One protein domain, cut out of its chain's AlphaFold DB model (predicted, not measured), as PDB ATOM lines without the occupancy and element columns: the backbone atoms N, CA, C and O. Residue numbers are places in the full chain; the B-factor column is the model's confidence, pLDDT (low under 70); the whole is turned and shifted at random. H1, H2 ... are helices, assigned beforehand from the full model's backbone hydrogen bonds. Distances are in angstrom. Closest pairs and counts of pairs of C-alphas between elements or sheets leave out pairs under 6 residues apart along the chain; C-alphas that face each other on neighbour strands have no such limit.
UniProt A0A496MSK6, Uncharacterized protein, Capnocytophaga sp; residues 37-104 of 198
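What this domain is: This is residues 37 to 104 of the 198 residues of an uncharacterized protein of Capnocytophaga sp (UniProt A0A496MSK6). Three shorter helices, H1, H2 and H3, pack crosswise on the longest and last one, H4, with H1 and H3 apart. The printed part has 68 residues with four named helices, H1 to H4 in chain order, and no named strand: all helix. It is compact, with a radius of gyration of the C-alphas of 11.1 A and spans of 31 by 24 by 20 A.

Where its parts are: H1, residues 39 to 50, begins at C-alpha 39 (169.351, 171.530, 146.521) and is 16.2 A long. H2 is residues 59 to 66, 10.6 A, and H3 residues 71 to 78, 10.5 A. H4, residues 89 to 104, is 19.5 A long, has a kink of 36 degrees near residue 98 and ends at C-alpha 104 (156.595, 181.909, 142.978).

How they stand to each other: H4 is the hub. H1 only just touches it, with 3 pairs of C-alphas within 8 A, the closest Glu 41 and Thr 99, 6.4 A, at a steep tilt of 65 degrees. H2 touches H4 at a steep 66 degrees, C-alphas 60 and 104 closest, 5.2 A. H3 touches residues 89 to 93 alone of H4, about perpendicular at 85 degrees, C-alphas 78 and 89 closest, 6.1 A. Every O i to N i+4 pair is within hydrogen-bond range in H1, H2 and H3, and 10 of 12 in H4.

The domain as a whole: The printed part has no cut and no long link, and no printed residue is under 70 in pLDDT.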
ATOM      1  N   ILE A  37     163.093 172.685 142.071       92.25
ATOM      2  CA  ILE A  37     164.366 173.349 142.375       92.25
ATOM      3  C   ILE A  37     165.404 172.323 142.826       92.25
ATOM      4  O   ILE A  37     165.075 171.349 143.504       92.25
ATOM      5  N   SER A  38     166.664 172.553 142.499       94.00
ATOM      6  CA  SER A  38     167.814 171.810 143.015       94.00
ATOM      7  C   SER A  38     168.069 172.090 144.502       94.00
ATOM      8  O   SER A  38     167.541 173.044 145.079       94.00
ATOM      9  N   ASP A  39     168.919 171.281 145.139       93.12
ATOM     10  CA  ASP A  39     169.351 171.530 146.521       93.12
ATOM     11  C   ASP A  39     170.150 172.837 146.644       93.12
ATOM     12  O   ASP A  39     170.033 173.541 147.640       93.12
ATOM     13  N   ALA A  40     170.906 173.213 145.608       94.19
ATOM     14  CA  ALA A  40     171.643 174.475 145.580       94.19
ATOM     15  C   ALA A  40     170.702 175.691 145.549       94.19
ATOM     16  O   ALA A  40     170.891 176.637 146.312       94.19
ATOM     17  N   GLU A  41     169.659 175.646 144.716       95.31
ATOM     18  CA  GLU A  41     168.606 176.670 144.704       95.31
ATOM     19  C   GLU A  41     167.858 176.707 146.040       95.31
ATOM     20  O   GLU A  41     167.543 177.780 146.545       95.31
ATOM     21  N   MET A  42     167.615 175.548 146.657       95.00
ATOM     22  CA  MET A  42     166.987 175.475 147.975       95.00
ATOM     23  C   MET A  42     167.828 176.160 149.062       95.00
ATOM     24  O   MET A  42     167.285 176.911 149.873       95.00
ATOM     25  N   GLU A  43     169.142 175.941 149.079       95.81
ATOM     26  CA  GLU A  43     170.052 176.631 150.002       95.81
ATOM     27  C   GLU A  43     170.125 178.138 149.720       95.81
ATOM     28  O   GLU A  43     170.175 178.940 150.654       95.81
ATOM     29  N   GLU A  44     170.047 178.551 148.452       96.38
ATOM     30  CA  GLU A  44     169.950 179.968 148.097       96.38
ATOM     31  C   GLU A  44     168.657 180.602 148.637       96.38
ATOM     32  O   GLU A  44     168.705 181.674 149.248       96.38
ATOM     33  N   VAL A  45     167.506 179.935 148.486       96.44
ATOM     34  CA  VAL A  45     166.233 180.398 149.063       96.44
ATOM     35  C   VAL A  45     166.346 180.540 150.583       96.44
ATOM     36  O   VAL A  45     165.967 181.582 151.123       96.44
ATOM     37  N   LYS A  46     166.884 179.529 151.279       96.12
ATOM     38  CA  LYS A  46     167.084 179.574 152.739       96.12
ATOM     39  C   LYS A  46     167.950 180.756 153.148       96.12
ATOM     40  O   LYS A  46     167.539 181.538 154.001       96.12
ATOM     41  N   PHE A  47     169.093 180.933 152.489       96.81
ATOM     42  CA  PHE A  47     170.016 182.030 152.757       96.81
ATOM     43  C   PHE A  47     169.328 183.402 152.694       96.81
ATOM     44  O   PHE A  47     169.498 184.224 153.596       96.81
ATOM     45  N   TRP A  48     168.528 183.652 151.654       96.88
ATOM     46  CA  TRP A  48     167.828 184.929 151.481       96.88
ATOM     47  C   TRP A  48     166.686 185.161 152.480       96.88
ATOM     48  O   TRP A  48     166.365 186.310 152.796       96.88
ATOM     49  N   ILE A  49     166.057 184.097 152.974       92.94
ATOM     50  CA  ILE A  49     165.049 184.188 154.038       92.94
ATOM     51  C   ILE A  49     165.740 184.500 155.368       92.94
ATOM     52  O   ILE A  49     165.381 185.460 156.053       92.94
ATOM     53  N   GLU A  50     166.771 183.727 155.706       94.81
ATOM     54  CA  GLU A  50     167.504 183.823 156.971       94.81
ATOM     55  C   GLU A  50     168.314 185.119 157.097       94.81
ATOM     56  O   GLU A  50     168.517 185.620 158.205       94.81
ATOM     57  N   SER A  51     168.715 185.729 155.976       96.00
ATOM     58  CA  SER A  51     169.362 187.047 155.967       96.00
ATOM     59  C   SER A  51     168.461 188.173 156.493       96.00
ATOM     60  O   SER A  51     168.951 189.254 156.838       96.00
ATOM     61  N   GLY A  52     167.143 187.951 156.525       93.75
ATOM     62  CA  GLY A  52     166.149 188.963 156.860       93.75
ATOM     63  C   GLY A  52     165.908 189.985 155.747       93.75
ATOM     64  O   GLY A  52     165.276 191.011 156.010       93.75
ATOM     65  N   THR A  53     166.378 189.732 154.519       96.19
ATOM     66  CA  THR A  53     166.116 190.597 153.354       96.19
ATOM     67  C   THR A  53     164.615 190.760 153.110       96.19
ATOM     68  O   THR A  53     164.148 191.868 152.864       96.19
ATOM     69  N   PHE A  54     163.846 189.684 153.281       92.38
ATOM     70  CA  PHE A  54     162.401 189.623 153.045       92.38
ATOM     71  C   PHE A  54     161.568 189.753 154.334       92.38
ATOM     72  O   PHE A  54     160.519 189.132 154.485       92.38
ATOM     73  N   LYS A  55     162.041 190.544 155.310       87.31
ATOM     74  CA  LYS A  55     161.355 190.693 156.607       87.31
ATOM     75  C   LYS A  55     160.011 191.426 156.504       87.31
ATOM     76  O   LYS A  55     159.095 191.125 157.262       87.31
ATOM     77  N   GLU A  56     159.906 192.408 155.608       84.19
ATOM     78  CA  GLU A  56     158.702 193.246 155.461       84.19
ATOM     79  C   GLU A  56     157.743 192.720 154.384       84.19
ATOM     80  O   GLU A  56     156.516 192.784 154.525       84.19
ATOM     81  N   ILE A  57     158.298 192.160 153.310       85.75
ATOM     82  CA  ILE A  57     157.556 191.585 152.188       85.75
ATOM     83  C   ILE A  57     158.114 190.218 151.826       85.75
ATOM     84  O   ILE A  57     159.312 189.987 151.941       85.75
ATOM     85  N   SER A  58     157.232 189.314 151.400       86.94
ATOM     86  CA  SER A  58     157.629 187.946 151.048       86.94
ATOM     87  C   SER A  58     158.457 187.911 149.759       86.94
ATOM     88  O   SER A  58     158.358 188.818 148.932       86.94
ATOM     89  N   ILE A  59     159.210 186.825 149.537       91.88
ATOM     90  CA  ILE A  59     159.931 186.591 148.273       91.88
ATOM     91  C   ILE A  59     158.986 186.708 147.070       91.88
ATOM     92  O   ILE A  59     159.313 187.365 146.085       91.88
ATOM     93  N   CYS A  60     157.800 186.097 147.147       88.88
ATOM     94  CA  CYS A  60     156.864 186.102 146.027       88.88
ATOM     95  C   CYS A  60     156.226 187.469 145.781       88.88
ATOM     96  O   CYS A  60     156.010 187.831 144.630       88.88
ATOM     97  N   GLU A  61     155.956 188.244 146.830       86.31
ATOM     98  CA  GLU A  61     155.515 189.638 146.698       86.31
ATOM     99  C   GLU A  61     156.597 190.480 146.020       86.31
ATOM    100  O   GLU A  61     156.317 191.121 145.012       86.31
ATOM    101  N   ALA A  62     157.849 190.362 146.470       92.50
ATOM    102  CA  ALA A  62     158.977 191.049 145.851       92.50
ATOM    103  C   ALA A  62     159.175 190.671 144.376       92.50
ATOM    104  O   ALA A  62     159.412 191.531 143.527       92.50
ATOM    105  N   PHE A  63     159.044 189.383 144.058       93.88
ATOM    106  CA  PHE A  63     159.088 188.880 142.690       93.88
ATOM    107  C   PHE A  63     157.972 189.481 141.823       93.88
ATOM    108  O   PHE A  63     158.241 189.951 140.718       93.88
ATOM    109  N   TYR A  64     156.727 189.482 142.305       89.62
ATOM    110  CA  TYR A  64     155.588 189.994 141.540       89.62
ATOM    111  C   TYR A  64     155.599 191.516 141.386       89.62
ATOM    112  O   TYR A  64     155.174 191.998 140.335       89.62
ATOM    113  N   ASP A  65     156.099 192.251 142.379       91.31
ATOM    114  CA  ASP A  65     156.325 193.695 142.293       91.31
ATOM    115  C   ASP A  65     157.385 194.024 141.238       91.31
ATOM    116  O   ASP A  65     157.185 194.926 140.429       91.31
ATOM    117  N   LEU A  66     158.494 193.276 141.220       94.19
ATOM    118  CA  LEU A  66     159.592 193.479 140.273       94.19
ATOM    119  C   LEU A  66     159.196 193.117 138.833       94.19
ATOM    120  O   LEU A  66     159.617 193.787 137.893       94.19
ATOM    121  N   LEU A  67     158.384 192.071 138.650       91.88
ATOM    122  CA  LEU A  67     158.038 191.489 137.348       91.88
ATOM    123  C   LEU A  67     157.560 192.494 136.268       91.88
ATOM    124  O   LEU A  67     157.983 192.343 135.120       91.88
ATOM    125  N   PRO A  68     156.681 193.480 136.551       92.44
ATOM    126  CA  PRO A  68     156.253 194.474 135.562       92.44
ATOM    127  C   PRO A  68     157.225 195.653 135.376       92.44
ATOM    128  O   PRO A  68     157.012 196.461 134.468       92.44
ATOM    129  N   MET A  69     158.239 195.805 136.232       94.56
ATOM    130  CA  MET A  69     159.117 196.977 136.241       94.56
ATOM    131  C   MET A  69     160.163 196.913 135.125       94.56
ATOM    132  O   MET A  69     160.665 195.853 134.758       94.56
ATOM    133  N   LYS A  70     160.548 198.083 134.607       92.88
ATOM    134  CA  LYS A  70     161.704 198.206 133.699       92.88
ATOM    135  C   LYS A  70     163.006 198.220 134.498       92.88
ATOM    136  O   LYS A  70     163.009 198.680 135.633       92.88
ATOM    137  N   ASP A  71     164.135 197.863 133.883       89.75
ATOM    138  CA  ASP A  71     165.440 197.715 134.557       89.75
ATOM    139  C   ASP A  71     165.797 198.832 135.550       89.75
ATOM    140  O   ASP A  71     166.196 198.564 136.682       89.75
ATOM    141  N   LYS A  72     165.659 200.104 135.148       94.00
ATOM    142  CA  LYS A  72     165.989 201.245 136.018       94.00
ATOM    143  C   LYS A  72     165.066 201.325 137.235       94.00
ATOM    144  O   LYS A  72     165.531 201.581 138.339       94.00
ATOM    145  N   GLU A  73     163.772 201.126 137.020       96.12
ATOM    146  CA  GLU A  73     162.756 201.145 138.072       96.12
ATOM    147  C   GLU A  73     162.929 199.954 139.018       96.12
ATOM    148  O   GLU A  73     162.961 200.140 140.232       96.12
ATOM    149  N   GLY A  74     163.158 198.760 138.462       96.50
ATOM    150  CA  GLY A  74     163.431 197.549 139.225       96.50
ATOM    151  C   GLY A  74     164.652 197.707 140.127       96.50
ATOM    152  O   GLY A  74     164.574 197.430 141.318       96.50
ATOM    153  N   ARG A  75     165.766 198.255 139.624       95.81
ATOM    154  CA  ARG A  75     166.940 198.510 140.479       95.81
ATOM    155  C   ARG A  75     166.653 199.491 141.615       95.81
ATOM    156  O   ARG A  75     167.146 199.281 142.719       95.81
ATOM    157  N   GLU A  76     165.872 200.546 141.381       97.50
ATOM    158  CA  GLU A  76     165.477 201.471 142.455       97.50
ATOM    159  C   GLU A  76     164.543 200.818 143.481       97.50
ATOM    160  O   GLU A  76     164.644 201.099 144.676       97.50
ATOM    161  N   TYR A  77     163.668 199.912 143.047       96.94
ATOM    162  CA  TYR A  77     162.856 199.093 143.943       96.94
ATOM    163  C   TYR A  77     163.729 198.189 144.828       96.94
ATOM    164  O   TYR A  77     163.588 198.200 146.051       96.94
ATOM    165  N   LEU A  78     164.693 197.480 144.235       97.50
ATOM    166  CA  LEU A  78     165.563 196.536 144.945       97.50
ATOM    167  C   LEU A  78     166.505 197.198 145.963       97.50
ATOM    168  O   LEU A  78     166.857 196.583 146.965       97.50
ATOM    169  N   LYS A  79     166.861 198.476 145.779       96.88
ATOM    170  CA  LYS A  79     167.661 199.242 146.757       96.88
ATOM    171  C   LYS A  79     166.977 199.436 148.113       96.88
ATOM    172  O   LYS A  79     167.641 199.815 149.073       96.88
ATOM    173  N   ARG A  80     165.662 199.211 148.202       96.00
ATOM    174  CA  ARG A  80     164.897 199.330 149.456       96.00
ATOM    175  C   ARG A  80     165.152 198.162 150.406       96.00
ATOM    176  O   ARG A  80     164.893 198.280 151.599       96.00
ATOM    177  N   PHE A  81     165.651 197.044 149.887       96.75
ATOM    178  CA  PHE A  81     165.883 195.842 150.668       96.75
ATOM    179  C   PHE A  81     167.200 195.927 151.432       96.75
ATOM    180  O   PHE A  81     168.227 196.373 150.919       96.75
ATOM    181  N   LYS A  82     167.189 195.419 152.665       96.56
ATOM    182  CA  LYS A  82     168.418 195.209 153.426       96.56
ATOM    183  C   LYS A  82     169.128 193.963 152.897       96.56
ATOM    184  O   LYS A  82     168.659 192.840 153.090       96.56
ATOM    185  N   LEU A  83     170.268 194.166 152.248       97.25
ATOM    186  CA  LEU A  83     171.059 193.084 151.666       97.25
ATOM    187  C   LEU A  83     172.019 192.466 152.699       97.25
ATOM    188  O   LEU A  83     172.548 193.189 153.554       97.25
ATOM    189  N   PRO A  84     172.262 191.142 152.647       96.62
ATOM    190  CA  PRO A  84     173.270 190.503 153.478       96.62
ATOM    191  C   PRO A  84     174.680 190.946 153.075       96.62
ATOM    192  O   PRO A  84     174.931 191.414 151.964       96.62
ATOM    193  N   LYS A  85     175.635 190.791 153.996       94.88
ATOM    194  CA  LYS A  85     177.030 191.176 153.759       94.88
ATOM    195  C   LYS A  85     177.593 190.435 152.541       94.88
ATOM    196  O   LYS A  85     177.542 189.212 152.492       94.88
ATOM    197  N   GLY A  86     178.191 191.182 151.614       95.19
ATOM    198  CA  GLY A  86     178.805 190.625 150.405       95.19
ATOM    199  C   GLY A  86     177.825 190.344 149.265       95.19
ATOM    200  O   GLY A  86     178.251 189.770 148.271       95.19
ATOM    201  N   LYS A  87     176.553 190.742 149.405       97.62
ATOM    202  CA  LYS A  87     175.555 190.720 148.334       97.62
ATOM    203  C   LYS A  87     175.186 192.127 147.897       97.62
ATOM    204  O   LYS A  87     175.168 193.048 148.719       97.62
ATOM    205  N   ASP A  88     174.870 192.276 146.620       97.75
ATOM    206  CA  ASP A  88     174.420 193.532 146.033       97.75
ATOM    207  C   ASP A  88     173.028 193.427 145.378       97.75
ATOM    208  O   ASP A  88     172.294 192.446 145.526       97.75
ATOM    209  N   VAL A  89     172.606 194.517 144.736       97.38
ATOM    210  CA  VAL A  89     171.300 194.602 144.069       97.38
ATOM    211  C   VAL A  89     171.227 193.664 142.864       97.38
ATOM    212  O   VAL A  89     170.143 193.169 142.555       97.38
ATOM    213  N   ASP A  90     172.347 193.412 142.191       96.62
ATOM    214  CA  ASP A  90     172.383 192.528 141.035       96.62
ATOM    215  C   ASP A  90     172.259 191.065 141.496       96.62
ATOM    216  O   ASP A  90     171.478 190.324 140.898       96.62
ATOM    217  N   ASP A  91     172.884 190.674 142.615       97.94
ATOM    218  CA  ASP A  91     172.637 189.374 143.265       97.94
ATOM    219  C   ASP A  91     171.149 189.173 143.596       97.94
ATOM    220  O   ASP A  91     170.570 188.129 143.290       97.94
ATOM    221  N   LEU A  92     170.515 190.174 144.219       97.94
ATOM    222  CA  LEU A  92     169.092 190.105 144.564       97.94
ATOM    223  C   LEU A  92     168.216 190.028 143.304       97.94
ATOM    224  O   LEU A  92     167.242 189.277 143.264       97.94
ATOM    225  N   SER A  93     168.567 190.786 142.265       97.00
ATOM    226  CA  SER A  93     167.873 190.762 140.976       97.00
ATOM    227  C   SER A  93     167.970 189.391 140.304       97.00
ATOM    228  O   SER A  93     166.967 188.885 139.800       97.00
ATOM    229  N   ILE A  94     169.154 188.771 140.317       96.81
ATOM    230  CA  ILE A  94     169.382 187.418 139.796       96.81
ATOM    231  C   ILE A  94     168.517 186.424 140.570       96.81
ATOM    232  O   ILE A  94     167.712 185.715 139.963       96.81
ATOM    233  N   PHE A  95     168.600 186.436 141.899       97.69
ATOM    234  CA  PHE A  95     167.783 185.565 142.737       97.69
ATOM    235  C   PHE A  95     166.288 185.699 142.416       97.69
ATOM    236  O   PHE A  95     165.610 184.697 142.193       97.69
ATOM    237  N   LEU A  96     165.767 186.929 142.334       96.38
ATOM    238  CA  LEU A  96     164.347 187.159 142.075       96.38
ATOM    239  C   LEU A  96     163.918 186.711 140.668       96.38
ATOM    240  O   LEU A  96     162.852 186.117 140.500       96.38
ATOM    241  N   ASN A  97     164.731 186.965 139.643       93.94
ATOM    242  CA  ASN A  97     164.367 186.649 138.260       93.94
ATOM    243  C   ASN A  97     164.488 185.160 137.908       93.94
ATOM    244  O   ASN A  97     163.758 184.697 137.024       93.94
ATOM    245  N   PHE A  98     165.375 184.423 138.580       94.06
ATOM    246  CA  PHE A  98     165.632 183.009 138.306       94.06
ATOM    247  C   PHE A  98     165.044 182.108 139.393       94.06
ATOM    248  O   PHE A  98     164.019 181.464 139.164       94.06
ATOM    249  N   THR A  99     165.630 182.109 140.588       95.25
ATOM    250  CA  THR A  99     165.258 181.194 141.674       95.25
ATOM    251  C   THR A  99     163.862 181.498 142.222       95.25
ATOM    252  O   THR A  99     163.001 180.614 142.260       95.25
ATOM    253  N   ALA A 100     163.575 182.759 142.570       93.81
ATOM    254  CA  ALA A 100     162.262 183.154 143.086       93.81
ATOM    255  C   ALA A 100     161.153 182.929 142.054       93.81
ATOM    256  O   ALA A 100     160.055 182.495 142.399       93.81
ATOM    257  N   ARG A 101     161.441 183.157 140.767       93.44
ATOM    258  CA  ARG A 101     160.500 182.869 139.681       93.44
ATOM    259  C   ARG A 101     160.037 181.414 139.716       93.44
ATOM    260  O   ARG A 101     158.838 181.177 139.593       93.44
ATOM    261  N   THR A 102     160.934 180.453 139.917       92.88
ATOM    262  CA  THR A 102     160.577 179.026 139.973       92.88
ATOM    263  C   THR A 102     159.667 178.705 141.157       92.88
ATOM    264  O   THR A 102     158.697 177.954 141.013       92.88
ATOM    265  N   VAL A 103     159.922 179.321 142.312       92.19
ATOM    266  CA  VAL A 103     159.163 179.068 143.546       92.19
ATOM    267  C   VAL A 103     157.912 179.944 143.710       92.19
ATOM    268  O   VAL A 103     157.117 179.688 144.613       92.19
ATOM    269  N   CYS A 104     157.700 180.947 142.850       89.44
ATOM    270  CA  CYS A 104     156.595 181.909 142.978       89.44
ATOM    271  C   CYS A 104     155.707 182.045 141.737       89.44
ATOM    272  O   CYS A 104     154.518 182.340 141.870       89.44
TER     273      CYS A 104